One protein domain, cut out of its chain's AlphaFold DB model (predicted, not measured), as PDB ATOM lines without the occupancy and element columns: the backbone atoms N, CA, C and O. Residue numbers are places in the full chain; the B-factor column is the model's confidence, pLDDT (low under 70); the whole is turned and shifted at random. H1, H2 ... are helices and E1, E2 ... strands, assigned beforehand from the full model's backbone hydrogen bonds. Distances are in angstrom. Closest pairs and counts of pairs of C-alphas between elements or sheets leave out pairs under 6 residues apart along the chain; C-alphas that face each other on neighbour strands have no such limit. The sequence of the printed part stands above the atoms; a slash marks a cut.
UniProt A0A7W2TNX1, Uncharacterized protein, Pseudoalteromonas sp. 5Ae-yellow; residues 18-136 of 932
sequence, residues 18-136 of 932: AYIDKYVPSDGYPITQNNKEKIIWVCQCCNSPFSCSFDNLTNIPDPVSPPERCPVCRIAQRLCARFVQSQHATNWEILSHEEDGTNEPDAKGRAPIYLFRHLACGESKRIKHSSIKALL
ATOM      1  N   ALA A  18      44.609  54.395 -37.932       67.62
ATOM      2  CA  ALA A  18      45.278  53.309 -37.210       67.62
ATOM      3  C   ALA A  18      44.662  51.906 -37.417       67.62
ATOM      4  O   ALA A  18      45.321  50.899 -37.149       67.62
ATOM      5  N   TYR A  19      43.406  51.808 -37.872       70.69
ATOM      6  CA  TYR A  19      42.818  50.541 -38.317       70.69
ATOM      7  C   TYR A  19      43.085  50.272 -39.809       70.69
ATOM      8  O   TYR A  19      43.238  49.111 -40.181       70.69
ATOM      9  N   ILE A  20      43.141  51.311 -40.654       69.81
ATOM     10  CA  ILE A  20      43.447  51.203 -42.094       69.81
ATOM     11  C   ILE A  20      44.883  50.693 -42.291       69.81
ATOM     12  O   ILE A  20      45.106  49.778 -43.080       69.81
ATOM     13  N   ASP A  21      45.824  51.200 -41.492       70.06
ATOM     14  CA  ASP A  21      47.238  50.788 -41.486       70.06
ATOM     15  C   ASP A  21      47.453  49.345 -40.974       70.06
ATOM     16  O   ASP A  21      48.560  48.813 -41.027       70.06
ATOM     17  N   LYS A  22      46.403  48.699 -40.444       73.00
ATOM     18  CA  LYS A  22      46.438  47.322 -39.924       73.00
ATOM     19  C   LYS A  22      45.587  46.334 -40.718       73.00
ATOM     20  O   LYS A  22      45.932  45.150 -40.748       73.00
ATOM     21  N   TYR A  23      44.475  46.767 -41.312       76.25
ATOM     22  CA  TYR A  23      43.471  45.882 -41.908       76.25
ATOM     23  C   TYR A  23      42.950  46.429 -43.237       76.25
ATOM     24  O   TYR A  23      42.393  47.523 -43.297       76.25
ATOM     25  N   VAL A  24      43.042  45.614 -44.287       76.88
ATOM     26  CA  VAL A  24      42.533  45.939 -45.629       76.88
ATOM     27  C   VAL A  24      41.475  44.908 -46.029       76.88
ATOM     28  O   VAL A  24      41.708  43.716 -45.831       76.88
ATOM     29  N   PRO A  25      40.311  45.302 -46.576       72.75
ATOM     30  CA  PRO A  25      39.333  44.338 -47.072       72.75
ATOM     31  C   PRO A  25      39.904  43.581 -48.278       72.75
ATOM     32  O   PRO A  25      40.371  44.206 -49.229       72.75
ATOM     33  N   SER A  26      39.828  42.246 -48.252       68.00
ATOM     34  CA  SER A  26      40.345  41.343 -49.299       68.00
ATOM     35  C   SER A  26      39.886  41.748 -50.702       68.00
ATOM     36  O   SER A  26      40.678  41.787 -51.640       68.00
ATOM     37  N   ASP A  27      38.608  42.115 -50.822       62.38
ATOM     38  CA  ASP A  27      37.925  42.197 -52.114       62.38
ATOM     39  C   ASP A  27      37.627  43.651 -52.548       62.38
ATOM     40  O   ASP A  27      36.883  43.886 -53.496       62.38
ATOM     41  N   GLY A  28      38.193  44.652 -51.856       59.03
ATOM     42  CA  GLY A  28      38.223  46.057 -52.304       59.03
ATOM     43  C   GLY A  28      36.890  46.829 -52.359       59.03
ATOM     44  O   GLY A  28      36.859  47.936 -52.902       59.03
ATOM     45  N   TYR A  29      35.794  46.288 -51.818       55.66
ATOM     46  CA  TYR A  29      34.464  46.920 -51.858       55.66
ATOM     47  C   TYR A  29      34.337  48.182 -50.972       55.66
ATOM     48  O   TYR A  29      34.997  48.277 -49.937       55.66
ATOM     49  N   PRO A  30      33.455  49.143 -51.327       55.53
ATOM     50  CA  PRO A  30      33.128  50.288 -50.475       55.53
ATOM     51  C   PRO A  30      32.294  49.857 -49.257       55.53
ATOM     52  O   PRO A  30      31.323  49.115 -49.389       55.53
ATOM     53  N   ILE A  31      32.649  50.362 -48.074       59.12
ATOM     54  CA  ILE A  31      32.066  49.949 -46.788       59.12
ATOM     55  C   ILE A  31      31.396  51.153 -46.118       59.12
ATOM     56  O   ILE A  31      31.959  52.244 -46.105       59.12
ATOM     57  N   THR A  32      30.198  50.961 -45.561       57.53
ATOM     58  CA  THR A  32      29.417  52.013 -44.891       57.53
ATOM     59  C   THR A  32      29.335  51.797 -43.378       57.53
ATOM     60  O   THR A  32      29.412  50.673 -42.879       57.53
ATOM     61  N   GLN A  33      29.131  52.897 -42.647       53.94
ATOM     62  CA  GLN A  33      29.286  53.015 -41.190       53.94
ATOM     63  C   GLN A  33      28.418  52.071 -40.326       53.94
ATOM     64  O   GLN A  33      28.689  51.916 -39.142       53.94
ATOM     65  N   ASN A  34      27.400  51.423 -40.907       56.50
ATOM     66  CA  ASN A  34      26.470  50.513 -40.223       56.50
ATOM     67  C   ASN A  34      26.442  49.092 -40.827       56.50
ATOM     68  O   ASN A  34      25.468  48.362 -40.624       56.50
ATOM     69  N   ASN A  35      27.462  48.682 -41.595       60.66
ATOM     70  CA  ASN A  35      27.443  47.356 -42.213       60.66
ATOM     71  C   ASN A  35      27.701  46.225 -41.194       60.66
ATOM     72  O   ASN A  35      28.829  46.027 -40.733       60.66
ATOM     73  N   LYS A  36      26.635  45.471 -40.891       63.06
ATOM     74  CA  LYS A  36      26.625  44.273 -40.033       63.06
ATOM     75  C   LYS A  36      27.027  42.988 -40.765       63.06
ATOM     76  O   LYS A  36      27.192  41.949 -40.124       63.06
ATOM     77  N   GLU A  37      27.164  43.023 -42.088       68.00
ATOM     78  CA  GLU A  37      27.656  41.885 -42.860       68.00
ATOM     79  C   GLU A  37      29.128  41.614 -42.548       68.00
ATOM     80  O   GLU A  37      29.917  42.520 -42.282       68.00
ATOM     81  N   LYS A  38      29.507  40.336 -42.573       71.38
ATOM     82  CA  LYS A  38      30.878  39.912 -42.304       71.38
ATOM     83  C   LYS A  38      31.757  40.133 -43.534       71.38
ATOM     84  O   LYS A  38      31.590  39.451 -44.539       71.38
ATOM     85  N   ILE A  39      32.739  41.016 -43.407       73.94
ATOM     86  CA  ILE A  39      33.728  41.331 -44.441       73.94
ATOM     87  C   ILE A  39      35.001  40.517 -44.164       73.94
ATOM     88  O   ILE A  39      35.332  40.254 -43.004       73.94
ATOM     89  N   ILE A  40      35.709  40.083 -45.211       77.50
ATOM     90  CA  ILE A  40      37.024  39.442 -45.076       77.50
ATOM     91  C   ILE A  40      38.100  40.531 -45.077       77.50
ATOM     92  O   ILE A  40      38.273  41.244 -46.062       77.50
ATOM     93  N   TRP A  41      38.827  40.638 -43.970       77.25
ATOM     94  CA  TRP A  41      39.917  41.583 -43.748       77.25
ATOM     95  C   TRP A  41      41.250  40.848 -43.749       77.25
ATOM     96  O   TRP A  41      41.423  39.888 -43.004       77.25
ATOM     97  N   VAL A  42      42.210  41.320 -44.535       78.44
ATOM     98  CA  VAL A  42      43.606  40.886 -44.483       78.44
ATOM     99  C   VAL A  42      44.336  41.755 -43.464       78.44
ATOM    100  O   VAL A  42      44.330  42.984 -43.557       78.44
ATOM    101  N   CYS A  43      44.953  41.123 -42.468       80.62
ATOM    102  CA  CYS A  43      45.790  41.810 -41.492       80.62
ATOM    103  C   CYS A  43      47.172  42.105 -42.076       80.62
ATOM    104  O   CYS A  43      47.916  41.176 -42.361       80.62
ATOM    105  N   GLN A  44      47.562  43.375 -42.180       77.31
ATOM    106  CA  GLN A  44      48.871  43.762 -42.713       77.31
ATOM    107  C   GLN A  44      50.049  43.319 -41.826       77.31
ATOM    108  O   GLN A  44      51.165  43.193 -42.319       77.31
ATOM    109  N   CYS A  45      49.818  43.015 -40.542       74.25
ATOM    110  CA  CYS A  45      50.873  42.594 -39.616       74.25
ATOM    111  C   CYS A  45      51.310  41.124 -39.777       74.25
ATOM    112  O   CYS A  45      52.471  40.819 -39.528       74.25
ATOM    113  N   CYS A  46      50.407  40.214 -40.169       72.44
ATOM    114  CA  CYS A  46      50.708  38.776 -40.350       72.44
ATOM    115  C   CYS A  46      50.208  38.189 -41.684       72.44
ATOM    116  O   CYS A  46      50.259  36.979 -41.888       72.44
ATOM    117  N   ASN A  47      49.675  39.043 -42.561       75.12
ATOM    118  CA  ASN A  47      49.016  38.735 -43.833       75.12
ATOM    119  C   ASN A  47      47.802  37.779 -43.755       75.12
ATOM    120  O   ASN A  47      47.337  37.279 -44.778       75.12
ATOM    121  N   SER A  48      47.263  37.528 -42.555       77.38
ATOM    122  CA  SER A  48      46.168  36.571 -42.343       77.38
ATOM    123  C   SER A  48      44.786  37.165 -42.664       77.38
ATOM    124  O   SER A  48      44.444  38.219 -42.108       77.38
ATOM    125  N   PRO A  49      43.955  36.503 -43.498       76.19
ATOM    126  CA  PRO A  49      42.565  36.887 -43.721       76.19
ATOM    127  C   PRO A  49      41.643  36.405 -42.584       76.19
ATOM    128  O   PRO A  49      41.595  35.221 -42.246       76.19
ATOM    129  N   PHE A  50      40.841  37.315 -42.027       76.94
ATOM    130  CA  PHE A  50      39.851  37.036 -40.984       76.94
ATOM    131  C   PHE A  50      38.507  37.717 -41.270       76.94
ATOM    132  O   PHE A  50      38.436  38.753 -41.922       76.94
ATOM    133  N   SER A  51      37.416  37.130 -40.779       79.25
ATOM    134  CA  SER A  51      36.055  37.591 -41.073       79.25
ATOM    135  C   SER A  51      35.481  38.417 -39.914       79.25
ATOM    136  O   SER A  51      35.317  37.902 -38.807       79.25
ATOM    137  N   CYS A  52      35.173  39.693 -40.160       76.12
ATOM    138  CA  CYS A  52      34.602  40.627 -39.187       76.12
ATOM    139  C   CYS A  52      33.675  41.633 -39.887       76.12
ATOM    140  O   CYS A  52      33.978  42.095 -40.985       76.12
ATOM    141  N   SER A  53      32.557  42.003 -39.265       75.62
ATOM    142  CA  SER A  53      31.742  43.123 -39.750       75.62
ATOM    143  C   SER A  53      32.390  44.468 -39.416       75.62
ATOM    144  O   SER A  53      33.229  44.549 -38.514       75.62
ATOM    145  N   PHE A  54      32.051  45.514 -40.173       73.75
ATOM    146  CA  PHE A  54      32.700  46.825 -40.053       73.75
ATOM    147  C   PHE A  54      32.436  47.473 -38.691       73.75
ATOM    148  O   PHE A  54      33.364  47.965 -38.051       73.75
ATOM    149  N   ASP A  55      31.191  47.385 -38.216       69.81
ATOM    150  CA  ASP A  55      30.786  47.838 -36.885       69.81
ATOM    151  C   ASP A  55      31.599  47.147 -35.775       69.81
ATOM    152  O   ASP A  55      32.201  47.801 -34.929       69.81
ATOM    153  N   ASN A  56      31.723  45.820 -35.812       73.75
ATOM    154  CA  ASN A  56      32.499  45.068 -34.828       73.75
ATOM    155  C   ASN A  56      34.003  45.351 -34.892       73.75
ATOM    156  O   ASN A  56      34.682  45.137 -33.885       73.75
ATOM    157  N   LEU A  57      34.526  45.827 -36.027       73.94
ATOM    158  CA  LEU A  57      35.923  46.229 -36.173       73.94
ATOM    159  C   LEU A  57      36.189  47.567 -35.459       73.94
ATOM    160  O   LEU A  57      37.159  47.660 -34.706       73.94
ATOM    161  N   THR A  58      35.304  48.556 -35.625       68.94
ATOM    162  CA  THR A  58      35.504  49.954 -35.185       68.94
ATOM    163  C   THR A  58      34.874  50.319 -33.833       68.94
ATOM    164  O   THR A  58      35.328  51.265 -33.199       68.94
ATOM    165  N   ASN A  59      33.875  49.576 -33.346       64.44
ATOM    166  CA  ASN A  59      33.061  49.926 -32.166       64.44
ATOM    167  C   ASN A  59      33.739  49.623 -30.801       64.44
ATOM    168  O   ASN A  59      33.171  48.931 -29.956       64.44
ATOM    169  N   ILE A  60      34.982  50.087 -30.591       59.75
ATOM    170  CA  ILE A  60      35.719  50.033 -29.307       59.75
ATOM    171  C   ILE A  60      36.416  51.392 -29.048       59.75
ATOM    172  O   ILE A  60      36.875  52.005 -30.009       59.75
ATOM    173  N   PRO A  61      36.527  51.880 -27.787       52.03
ATOM    174  CA  PRO A  61      36.704  53.315 -27.503       52.03
ATOM    175  C   PRO A  61      38.054  53.973 -27.826       52.03
ATOM    176  O   PRO A  61      38.161  55.182 -27.638       52.03
ATOM    177  N   ASP A  62      39.080  53.232 -28.259       60.94
ATOM    178  CA  ASP A  62      40.419  53.787 -28.519       60.94
ATOM    179  C   ASP A  62      40.804  53.661 -30.009       60.94
ATOM    180  O   ASP A  62      41.108  52.558 -30.483       60.94
ATOM    181  N   PRO A  63      40.779  54.773 -30.772       58.75
ATOM    182  CA  PRO A  63      41.213  54.815 -32.164       58.75
ATOM    183  C   PRO A  63      42.719  55.083 -32.339       58.75
ATOM    184  O   PRO A  63      43.193  55.042 -33.472       58.75
ATOM    185  N   VAL A  64      43.466  55.385 -31.270       59.00
ATOM    186  CA  VAL A  64      44.907  55.695 -31.317       59.00
ATOM    187  C   VAL A  64      45.740  54.416 -31.224       59.00
ATOM    188  O   VAL A  64      46.747  54.288 -31.916       59.00
ATOM    189  N   SER A  65      45.298  53.438 -30.426       61.62
ATOM    190  CA  SER A  65      45.920  52.109 -30.343       61.62
ATOM    191  C   SER A  65      44.866  50.996 -30.427       61.62
ATOM    192  O   SER A  65      44.468  50.417 -29.411       61.62
ATOM    193  N   PRO A  66      44.370  50.678 -31.638       61.91
ATOM    194  CA  PRO A  66      43.265  49.745 -31.795       61.91
ATOM    195  C   PRO A  66      43.657  48.314 -31.386       61.91
ATOM    196  O   PRO A  66      44.702  47.809 -31.832       61.91
ATOM    197  N   PRO A  67      42.823  47.630 -30.572       62.50
ATOM    198  CA  PRO A  67      43.119  46.293 -30.081       62.50
ATOM    199  C   PRO A  67      43.111  45.286 -31.222       62.50
ATOM    200  O   PRO A  67      42.275  45.342 -32.123       62.50
ATOM    201  N   GLU A  68      44.027  44.328 -31.149       71.19
ATOM    202  CA  GLU A  68      44.316  43.446 -32.268       71.19
ATOM    203  C   GLU A  68      43.122  42.532 -32.599       71.19
ATOM    204  O   GLU A  68      42.731  41.659 -31.815       71.19
ATOM    205  N   ARG A  69      42.498  42.775 -33.759       74.75
ATOM    206  CA  ARG A  69      41.287  42.086 -34.228       74.75
ATOM    207  C   ARG A  69      41.597  40.818 -35.008       74.75
ATOM    208  O   ARG A  69      40.805  39.876 -34.947       74.75
ATOM    209  N   CYS A  70      42.748  40.765 -35.676       78.19
ATOM    210  CA  CYS A  70      43.220  39.547 -36.316       78.19
ATOM    211  C   CYS A  70      43.412  38.445 -35.255       78.19
ATOM    212  O   CYS A  70      44.172  38.648 -34.304       78.19
ATOM    213  N   PRO A  71      42.773  37.264 -35.390       75.94
ATOM    214  CA  PRO A  71      42.933  36.175 -34.429       75.94
ATOM    215  C   PRO A  71      44.397  35.764 -34.233       75.94
ATOM    216  O   PRO A  71      44.812  35.561 -33.092       75.94
ATOM    217  N   VAL A  72      45.179  35.719 -35.319       78.88
ATOM    218  CA  VAL A  72      46.598  35.332 -35.326       78.88
ATOM    219  C   VAL A  72      47.442  36.337 -34.537       78.88
ATOM    220  O   VAL A  72      48.065  35.953 -33.546       78.88
ATOM    221  N   CYS A  73      47.398  37.630 -34.882       79.00
ATOM    222  CA  CYS A  73      48.149  38.662 -34.156       79.00
ATOM    223  C   CYS A  73      47.681  38.829 -32.700       79.00
ATOM    224  O   CYS A  73      48.501  39.043 -31.810       79.00
ATOM    225  N   ARG A  74      46.386  38.646 -32.401       78.56
ATOM    226  CA  ARG A  74      45.863  38.685 -31.022       78.56
ATOM    227  C   ARG A  74      46.372  37.520 -30.168       78.56
ATOM    228  O   ARG A  74      46.618  37.680 -28.971       78.56
ATOM    229  N   ILE A  75      46.524  36.337 -30.767       77.75
ATOM    230  CA  ILE A  75      47.169  35.177 -30.138       77.75
ATOM    231  C   ILE A  75      48.673  35.443 -29.964       77.75
ATOM    232  O   ILE A  75      49.218  35.162 -28.893       77.75
ATOM    233  N   ALA A  76      49.325  36.036 -30.968       77.88
ATOM    234  CA  ALA A  76      50.735  36.406 -30.917       77.88
ATOM    235  C   ALA A  76      51.035  37.406 -29.795       77.88
ATOM    236  O   ALA A  76      51.862  37.104 -28.941       77.88
ATOM    237  N   GLN A  77      50.299  38.516 -29.712       80.38
ATOM    238  CA  GLN A  77      50.465  39.566 -28.701       80.38
ATOM    239  C   GLN A  77      50.417  39.014 -27.265       80.38
ATOM    240  O   GLN A  77      51.274  39.340 -26.443       80.38
ATOM    241  N   ARG A  78      49.460  38.120 -26.971       77.62
ATOM    242  CA  ARG A  78      49.354  37.449 -25.661       77.62
ATOM    243  C   ARG A  78      50.546  36.547 -25.358       77.62
ATOM    244  O   ARG A  78      50.930  36.430 -24.198       77.62
ATOM    245  N   LEU A  79      51.107  35.884 -26.371       80.06
ATOM    246  CA  LEU A  79      52.281  35.037 -26.192       80.06
ATOM    247  C   LEU A  79      53.548  35.876 -26.018       80.06
ATOM    248  O   LEU A  79      54.291  35.616 -25.081       80.06
ATOM    249  N   CYS A  80      53.763  36.906 -26.841       78.88
ATOM    250  CA  CYS A  80      54.920  37.797 -26.735       78.88
ATOM    251  C   CYS A  80      54.985  38.469 -25.354       78.88
ATOM    252  O   CYS A  80      56.033  38.442 -24.716       78.88
ATOM    253  N   ALA A  81      53.853  38.964 -24.838       78.88
ATOM    254  CA  ALA A  81      53.777  39.546 -23.496       78.88
ATOM    255  C   ALA A  81      54.178  38.557 -22.379       78.88
ATOM    256  O   ALA A  81      54.821  38.952 -21.411       78.88
ATOM    257  N   ARG A  82      53.838  37.266 -22.521       79.44
ATOM    258  CA  ARG A  82      54.257  36.209 -21.581       79.44
ATOM    259  C   ARG A  82      55.702  35.760 -21.797       79.44
ATOM    260  O   ARG A  82      56.362  35.385 -20.836       79.44
ATOM    261  N   PHE A  83      56.192  35.789 -23.034       80.31
ATOM    262  CA  PHE A  83      57.553  35.385 -23.373       80.31
ATOM    263  C   PHE A  83      58.589  36.362 -22.806       80.31
ATOM    264  O   PHE A  83      59.558  35.907 -22.207       80.31
ATOM    265  N   VAL A  84      58.339  37.676 -22.883       78.25
ATOM    266  CA  VAL A  84      59.192  38.725 -22.277       78.25
ATOM    267  C   VAL A  84      59.323  38.569 -20.751       78.25
ATOM    268  O   VAL A  84      60.322  38.980 -20.174       78.25
ATOM    269  N   GLN A  85      58.347  37.935 -20.095       77.69
ATOM    270  CA  GLN A  85      58.378  37.620 -18.659       77.69
ATOM    271  C   GLN A  85      59.023  36.256 -18.342       77.69
ATOM    272  O   GLN A  85      59.072  35.856 -17.180       77.69
ATOM    273  N   SER A  86      59.479  35.510 -19.352       75.31
ATOM    274  CA  SER A  86      60.102  34.196 -19.182       75.31
ATOM    275  C   SER A  86      61.624  34.298 -19.089       75.31
ATOM    276  O   SER A  86      62.238  35.167 -19.707       75.31
ATOM    277  N   GLN A  87      62.250  33.334 -18.410       72.62
ATOM    278  CA  GLN A  87      63.714  33.203 -18.343       72.62
ATOM    279  C   GLN A  87      64.397  33.091 -19.719       72.62
ATOM    280  O   GLN A  87      65.597  33.290 -19.820       72.62
ATOM    281  N   HIS A  88      63.657  32.755 -20.782       74.50
ATOM    282  CA  HIS A  88      64.213  32.599 -22.125       74.50
ATOM    283  C   HIS A  88      64.403  33.942 -22.849       74.50
ATOM    284  O   HIS A  88      65.180  34.002 -23.800       74.50
ATOM    285  N   ALA A  89      63.761  35.020 -22.378       74.62
ATOM    286  CA  ALA A  89      63.886  36.363 -22.949       74.62
ATOM    287  C   ALA A  89      65.264  37.018 -22.724       74.62
ATOM    288  O   ALA A  89      65.574  38.017 -23.365       74.62
ATOM    289  N   THR A  90      66.101  36.470 -21.835       75.31
ATOM    290  CA  THR A  90      67.494  36.921 -21.657       75.31
ATOM    291  C   THR A  90      68.403  36.487 -22.804       75.31
ATOM    292  O   THR A  90      69.392  37.156 -23.084       75.31
ATOM    293  N   ASN A  91      68.061  35.376 -23.465       77.50
ATOM    294  CA  ASN A  91      68.880  34.746 -24.499       77.50
ATOM    295  C   ASN A  91      68.229  34.829 -25.886       77.50
ATOM    296  O   ASN A  91      68.935  34.812 -26.886       77.50
ATOM    297  N   TRP A  92      66.901  34.936 -25.973       81.81
ATOM    298  CA  TRP A  92      66.156  34.963 -27.230       81.81
ATOM    299  C   TRP A  92      65.140  36.103 -27.261       81.81
ATOM    300  O   TRP A  92      64.496  36.403 -26.261       81.81
ATOM    301  N   GLU A  93      64.907  36.661 -28.441       85.75
ATOM    302  CA  GLU A  93      63.829  37.615 -28.715       85.75
ATOM    303  C   GLU A  93      62.918  37.111 -29.841       85.75
ATOM    304  O   GLU A  93      63.319  36.270 -30.645       85.75
ATOM    305  N   ILE A  94      61.688  37.629 -29.916       85.19
ATOM    306  CA  ILE A  94      60.751  37.359 -31.017       85.19
ATOM    307  C   ILE A  94      60.833  38.527 -32.000       85.19
ATOM    308  O   ILE A  94      60.436  39.639 -31.660       85.19
ATOM    309  N   LEU A  95      61.300  38.265 -33.222       82.88
ATOM    310  CA  LEU A  95      61.398  39.262 -34.292       82.88
ATOM    311  C   LEU A  95      60.054  39.506 -34.986       82.88
ATOM    312  O   LEU A  95      59.682  40.645 -35.252       82.88
ATOM    313  N   SER A  96      59.333  38.435 -35.321       81.69
ATOM    314  CA  SER A  96      58.098  38.516 -36.105       81.69
ATOM    315  C   SER A  96      57.193  37.305 -35.889       81.69
ATOM    316  O   SER A  96      57.578  36.314 -35.260       81.69
ATOM    317  N   HIS A  97      55.963  37.393 -36.398       83.50
ATOM    318  CA  HIS A  97      55.024  36.280 -36.441       83.50
ATOM    319  C   HIS A  97      54.188  36.309 -37.727       83.50
ATOM    320  O   HIS A  97      53.760  37.368 -38.179       83.50
ATOM    321  N   GLU A  98      53.938  35.133 -38.291       79.56
ATOM    322  CA  GLU A  98      53.190  34.909 -39.535       79.56
ATOM    323  C   GLU A  98      52.118  33.829 -39.311       79.56
ATOM    324  O   GLU A  98      52.137  33.132 -38.294       79.56
ATOM    325  N   GLU A  99      51.149  33.687 -40.215       73.44
ATOM    326  CA  GLU A  99      50.179  32.586 -40.149       73.44
ATOM    327  C   GLU A  99      50.818  31.238 -40.537       73.44
ATOM    328  O   GLU A  99      51.547  31.152 -41.525       73.44
ATOM    329  N   ASP A 100      50.517  30.162 -39.797       70.75
ATOM    330  CA  ASP A 100      50.918  28.803 -40.182       70.75
ATOM    331  C   ASP A 100      50.107  28.303 -41.390       70.75
ATOM    332  O   ASP A 100      49.068  27.658 -41.241       70.75
ATOM    333  N   GLY A 101      50.610  28.568 -42.598       60.78
ATOM    334  CA  GLY A 101      50.000  28.133 -43.858       60.78
ATOM    335  C   GLY A 101      49.986  26.616 -44.107       60.78
ATOM    336  O   GLY A 101      49.592  26.203 -45.193       60.78
ATOM    337  N   THR A 102      50.427  25.782 -43.153       60.50
ATOM    338  CA  THR A 102      50.500  24.314 -43.317       60.50
ATOM    339  C   THR A 102      49.400  23.522 -42.601       60.50
ATOM    340  O   THR A 102      49.384  22.299 -42.715       60.50
ATOM    341  N   ASN A 103      48.468  24.179 -41.897       52.69
ATOM    342  CA  ASN A 103      47.338  23.508 -41.241       52.69
ATOM    343  C   ASN A 103      46.013  23.777 -41.977       52.69
ATOM    344  O   ASN A 103      45.691  24.925 -42.288       52.69
ATOM    345  N   GLU A 104      45.192  22.738 -42.161       46.47
ATOM    346  CA  GLU A 104      43.760  22.933 -42.417       46.47
ATOM    347  C   GLU A 104      43.104  23.627 -41.205       46.47
ATOM    348  O   GLU A 104      43.508  23.372 -40.067       46.47
ATOM    349  N   PRO A 105      42.109  24.514 -41.406       48.34
ATOM    350  CA  PRO A 105      41.522  25.296 -40.323       48.34
ATOM    351  C   PRO A 105      40.699  24.415 -39.372       48.34
ATOM    352  O   PRO A 105      39.524  24.129 -39.608       48.34
ATOM    353  N   ASP A 106      41.309  24.028 -38.257       45.03
ATOM    354  CA  ASP A 106      40.666  23.283 -37.186       45.03
ATOM    355  C   ASP A 106      39.677  24.159 -36.392       45.03
ATOM    356  O   ASP A 106      39.744  25.393 -36.369       45.03
ATOM    357  N   ALA A 107      38.721  23.511 -35.717       43.56
ATOM    358  CA  ALA A 107      37.510  24.134 -35.164       43.56
ATOM    359  C   ALA A 107      37.727  25.164 -34.024       43.56
ATOM    360  O   ALA A 107      36.762  25.595 -33.390       43.56
ATOM    361  N   LYS A 108      38.976  25.558 -33.735       50.19
ATOM    362  CA  LYS A 108      39.345  26.611 -32.770       50.19
ATOM    363  C   LYS A 108      40.245  27.721 -33.343       50.19
ATOM    364  O   LYS A 108      40.545  28.665 -32.611       50.19
ATOM    365  N   GLY A 109      40.551  27.688 -34.642       55.69
ATOM    366  CA  GLY A 109      41.068  28.826 -35.406       55.69
ATOM    367  C   GLY A 109      42.590  28.896 -35.585       55.69
ATOM    368  O   GLY A 109      43.367  28.453 -34.743       55.69
ATOM    369  N   ARG A 110      42.973  29.532 -36.701       65.94
ATOM    370  CA  ARG A 110      44.337  29.730 -37.227       65.94
ATOM    371  C   ARG A 110      45.334  30.217 -36.162       65.94
ATOM    372  O   ARG A 110      45.024  31.120 -35.381       65.94
ATOM    373  N   ALA A 111      46.546  29.657 -36.169       70.81
ATOM    374  CA  ALA A 111      47.592  29.916 -35.175       70.81
ATOM    375  C   ALA A 111      48.898  30.453 -35.808       70.81
ATOM    376  O   ALA A 111      49.198  30.116 -36.954       70.81
ATOM    377  N   PRO A 112      49.687  31.272 -35.081       76.12
ATOM    378  CA  PRO A 112      50.930  31.838 -35.606       76.12
ATOM    379  C   PRO A 112      52.127  30.865 -35.639       76.12
ATOM    380  O   PRO A 112      52.245  29.944 -34.825       76.12
ATOM    381  N   ILE A 113      53.083  31.149 -36.521       81.31
ATOM    382  CA  ILE A 113      54.498  30.768 -36.395       81.31
ATOM    383  C   ILE A 113      55.267  32.016 -35.956       81.31
ATOM    384  O   ILE A 113      54.948  33.120 -36.391       81.31
ATOM    385  N   TYR A 114      56.265  31.855 -35.093       84.06
ATOM    386  CA  TYR A 114      57.109  32.946 -34.601       84.06
ATOM    387  C   TYR A 114      58.538  32.765 -35.100       84.06
ATOM    388  O   TYR A 114      59.064  31.651 -35.063       84.06
ATOM    389  N   LEU A 115      59.175  33.860 -35.508       85.44
ATOM    390  CA  LEU A 115      60.609  33.921 -35.761       85.44
ATOM    391  C   LEU A 115      61.307  34.428 -34.498       85.44
ATOM    392  O   LEU A 115      61.136  35.586 -34.116       85.44
ATOM    393  N   PHE A 116      62.086  33.562 -33.858       84.94
ATOM    394  CA  PHE A 116      62.969  33.931 -32.758       84.94
ATOM    395  C   PHE A 116      64.366  34.264 -33.281       84.94
ATOM    396  O   PHE A 116      64.789  33.674 -34.273       84.94
ATOM    397  N   ARG A 117      65.098  35.135 -32.582       85.69
ATOM    398  CA  ARG A 117      66.538  35.373 -32.763       85.69
ATOM    399  C   ARG A 117      67.266  35.191 -31.435       85.69
ATOM    400  O   ARG A 117      66.805  35.705 -30.419       85.69
ATOM    401  N   HIS A 118      68.386  34.472 -31.431       84.19
ATOM    402  CA  HIS A 118      69.236  34.362 -30.246       84.19
ATOM    403  C   HIS A 118      70.081  35.631 -30.115       84.19
ATOM    404  O   HIS A 118      70.793  36.009 -31.045       84.19
ATOM    405  N   LEU A 119      70.029  36.281 -28.959       81.94
ATOM    406  CA  LEU A 119      70.642  37.585 -28.715       81.94
ATOM    407  C   LEU A 119      72.178  37.543 -28.768       81.94
ATOM    408  O   LEU A 119      72.790  38.533 -29.154       81.94
ATOM    409  N   ALA A 120      72.796  36.399 -28.444       76.00
ATOM    410  CA  ALA A 120      74.254  36.248 -28.468       76.00
ATOM    411  C   ALA A 120      74.823  35.750 -29.813       76.00
ATOM    412  O   ALA A 120      75.910  36.174 -30.192       76.00
ATOM    413  N   CYS A 121      74.120  34.860 -30.537       77.62
ATOM    414  CA  CYS A 121      74.608  34.304 -31.818       77.62
ATOM    415  C   CYS A 121      73.995  34.973 -33.063       77.62
ATOM    416  O   CYS A 121      74.504  34.783 -34.160       77.62
ATOM    417  N   GLY A 122      72.901  35.733 -32.929       80.19
ATOM    418  CA  GLY A 122      72.145  36.298 -34.057       80.19
ATOM    419  C   GLY A 122      71.319  35.276 -34.854       80.19
ATOM    420  O   GLY A 122      70.480  35.674 -35.663       80.19
ATOM    421  N   GLU A 123      71.518  33.979 -34.602       81.88
ATOM    422  CA  GLU A 123      70.856  32.877 -35.301       81.88
ATOM    423  C   GLU A 123      69.337  32.910 -35.106       81.88
ATOM    424  O   GLU A 123      68.845  33.244 -34.022       81.88
ATOM    425  N   SER A 124      68.586  32.576 -36.160       83.06
ATOM    426  CA  SER A 124      67.137  32.790 -36.205       83.06
ATOM    427  C   SER A 124      66.354  31.494 -36.431       83.06
ATOM    428  O   SER A 124      66.585  30.770 -37.394       83.06
ATOM    429  N   LYS A 125      65.373  31.210 -35.565       82.31
ATOM    430  CA  LYS A 125      64.638  29.933 -35.519       82.31
ATOM    431  C   LYS A 125      63.130  30.159 -35.645       82.31
ATOM    432  O   LYS A 125      62.550  30.923 -34.873       82.31
ATOM    433  N   ARG A 126      62.470  29.488 -36.600       83.31
ATOM    434  CA  ARG A 126      60.997  29.501 -36.727       83.31
ATOM    435  C   ARG A 126      60.378  28.422 -35.841       83.31
ATOM    436  O   ARG A 126      60.764  27.261 -35.935       83.31
ATOM    437  N   ILE A 127      59.406  28.786 -35.004       80.38
ATOM    438  CA  ILE A 127      58.752  27.862 -34.064       80.38
ATOM    439  C   ILE A 127      57.225  28.039 -34.110       80.38
ATOM    440  O   ILE A 127      56.706  29.155 -34.038       80.38
ATOM    441  N   LYS A 128      56.490  26.925 -34.221       79.25
ATOM    442  CA  LYS A 128      55.017  26.900 -34.244       79.25
ATOM    443  C   LYS A 128      54.416  27.219 -32.865       79.25
ATOM    444  O   LYS A 128      54.933  26.787 -31.834       79.25
ATOM    445  N   HIS A 129      53.272  27.908 -32.835       76.81
ATOM    446  CA  HIS A 129      52.576  28.290 -31.595       76.81
ATOM    447  C   HIS A 129      52.219  27.116 -30.663       76.81
ATOM    448  O   HIS A 129      52.212  27.281 -29.441       76.81
ATOM    449  N   SER A 130      51.930  25.931 -31.211       70.44
ATOM    450  CA  SER A 130      51.670  24.712 -30.431       70.44
ATOM    451  C   SER A 130      52.876  24.300 -29.582       70.44
ATOM    452  O   SER A 130      52.712  24.027 -28.394       70.44
ATOM    453  N   SER A 131      54.086  24.344 -30.145       72.19
ATOM    454  CA  SER A 131      55.332  24.005 -29.449       72.19
ATOM    455  C   SER A 131      55.680  25.011 -28.345       72.19
ATOM    456  O   SER A 131      56.132  24.627 -27.271       72.19
ATOM    457  N   ILE A 132      55.413  26.305 -28.556       70.06
ATOM    458  CA  ILE A 132      55.750  27.358 -27.578       70.06
ATOM    459  C   ILE A 132      54.760  27.391 -26.403       70.06
ATOM    460  O   ILE A 132      55.107  27.808 -25.299       70.06
ATOM    461  N   LYS A 133      53.529  26.893 -26.583       66.19
ATOM    462  CA  LYS A 133      52.594  26.704 -25.460       66.19
ATOM    463  C   LYS A 133      53.150  25.766 -24.383       66.19
ATOM    464  O   LYS A 133      52.864  26.008 -23.214       66.19
ATOM    465  N   ALA A 134      53.953  24.765 -24.757       63.09
ATOM    466  CA  ALA A 134      54.631  23.881 -23.808       63.09
ATOM    467  C   ALA A 134      55.746  24.611 -23.033       63.09
ATOM    468  O   ALA A 134      55.803  24.501 -21.813       63.09
ATOM    469  N   LEU A 135      56.551  25.441 -23.714       62.50
ATOM    470  CA  LEU A 135      57.587  26.294 -23.097       62.50
ATOM    471  C   LEU A 135      57.039  27.288 -22.051       62.50
ATOM    472  O   LEU A 135      57.776  27.734 -21.179       62.50
ATOM    473  N   LEU A 136      55.756  27.655 -22.140       63.59
ATOM    474  CA  LEU A 136      55.101  28.625 -21.251       63.59
ATOM    475  C   LEU A 136      54.078  27.980 -20.292       63.59
ATOM    476  O   LEU A 136      53.224  28.689 -19.743       63.59
TER     477      LEU A 136
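AT A GLANCE: This is residues 18 to 136 of the 932 residues of an uncharacterized protein of Pseudoalteromonas sp. 5Ae-yellow (UniProt A0A7W2TNX1). Two small antiparallel three-stranded sheets, E1 to E3 and E4 to E6, make two lobes set end to end along the longest axis, and helix H2 bridges them. H2 covers one face of E4 E5 E6 and reaches the other sheet with its residues 71 to 73; short H1 packs over E2 in the first lobe. The 119 printed residues hold six named strands and four named helices, in the order E1 E2 E3 H1 H2 H3 E4 E5 E6 H4, a mixed class. The whole is only just compact, close to loose, with a radius of gyration of the C-alphas of 16.2 A and spans of 50 by 34 by 22 A.

HOW THE PARTS SIT: E4, residues 92 to 99, E5, residues 112 to 118, and E6, residues 124 to 128, form a meander, each strand the antiparallel neighbour of the one before, in a sheet only just strongly twisted, up to 4.4 A off its best plane. E4 bends by 57 degrees at residue 95. In the hairpin E4 and E5, N 95 and O 115 are 2.8 A apart; in the hairpin E5 and E6, N 116 and O 125 are 2.9 A apart. H2, residues 71 to 83, is on this sheet at a height of 9.1 A, over E4 and E5 and along the strands, at 10 degrees to E4 on the local plane: two layers, a helix on one face of a sheet. The closest C-alphas of H2 and E5 are those of Val 72 and Pro 112, 5.6 A apart. H4, residues 129 to 135, only grazes the sheet with residues 129 to 132, and H2 and H4 are near each other, with 8 pairs of C-alphas within 10 A. H3, residues 87 to 90, is close to H2 but not clearly touching, C-alphas 83 and 89 being 6.4 A apart. E1, residues 23 to 25, E2, residues 38 to 43, and E3, residues 49 to 53, form the second meander. N 42 and O 24 are 2.8 A apart in the hairpin E1 and E2, and N 41 and O 50 are 2.8 A apart in the hairpin E2 and E3. H2 is on this sheet too, and H1, residues 54 to 58, is on it at a height of 9.6 A, over E2. E3 and E4 are apart. Every O i to N i+4 pair is within hydrogen-bond range in H1, 8 of 9 in H2 and 1 of 3 in H4, whose O i to N i+3 pairs are 4 of 4 within range; H3 is too short for an i+4 pair.

IN THESE COORDINATES: E1 begins at C-alpha 23 (43.471, 45.882, -41.908). E4 measures 20.7 A from first to last C-alpha, E5 19.2 A, H2 18.3 A and E2 15.1 A. H4 ends at C-alpha 135 (57.587, 26.294, -23.097).

THE WHOLE: The farthest C-alphas, Asn 34 and Cys 121, are 51.5 A apart. The printed part has no cut. The links E1 to E2, H1 to H2 and E4 to E5 are long. The mean pLDDT of the printed part is 71.7, and 39 residues are under 70, among them 26 to 37, 58 to 67 and 101 to 110.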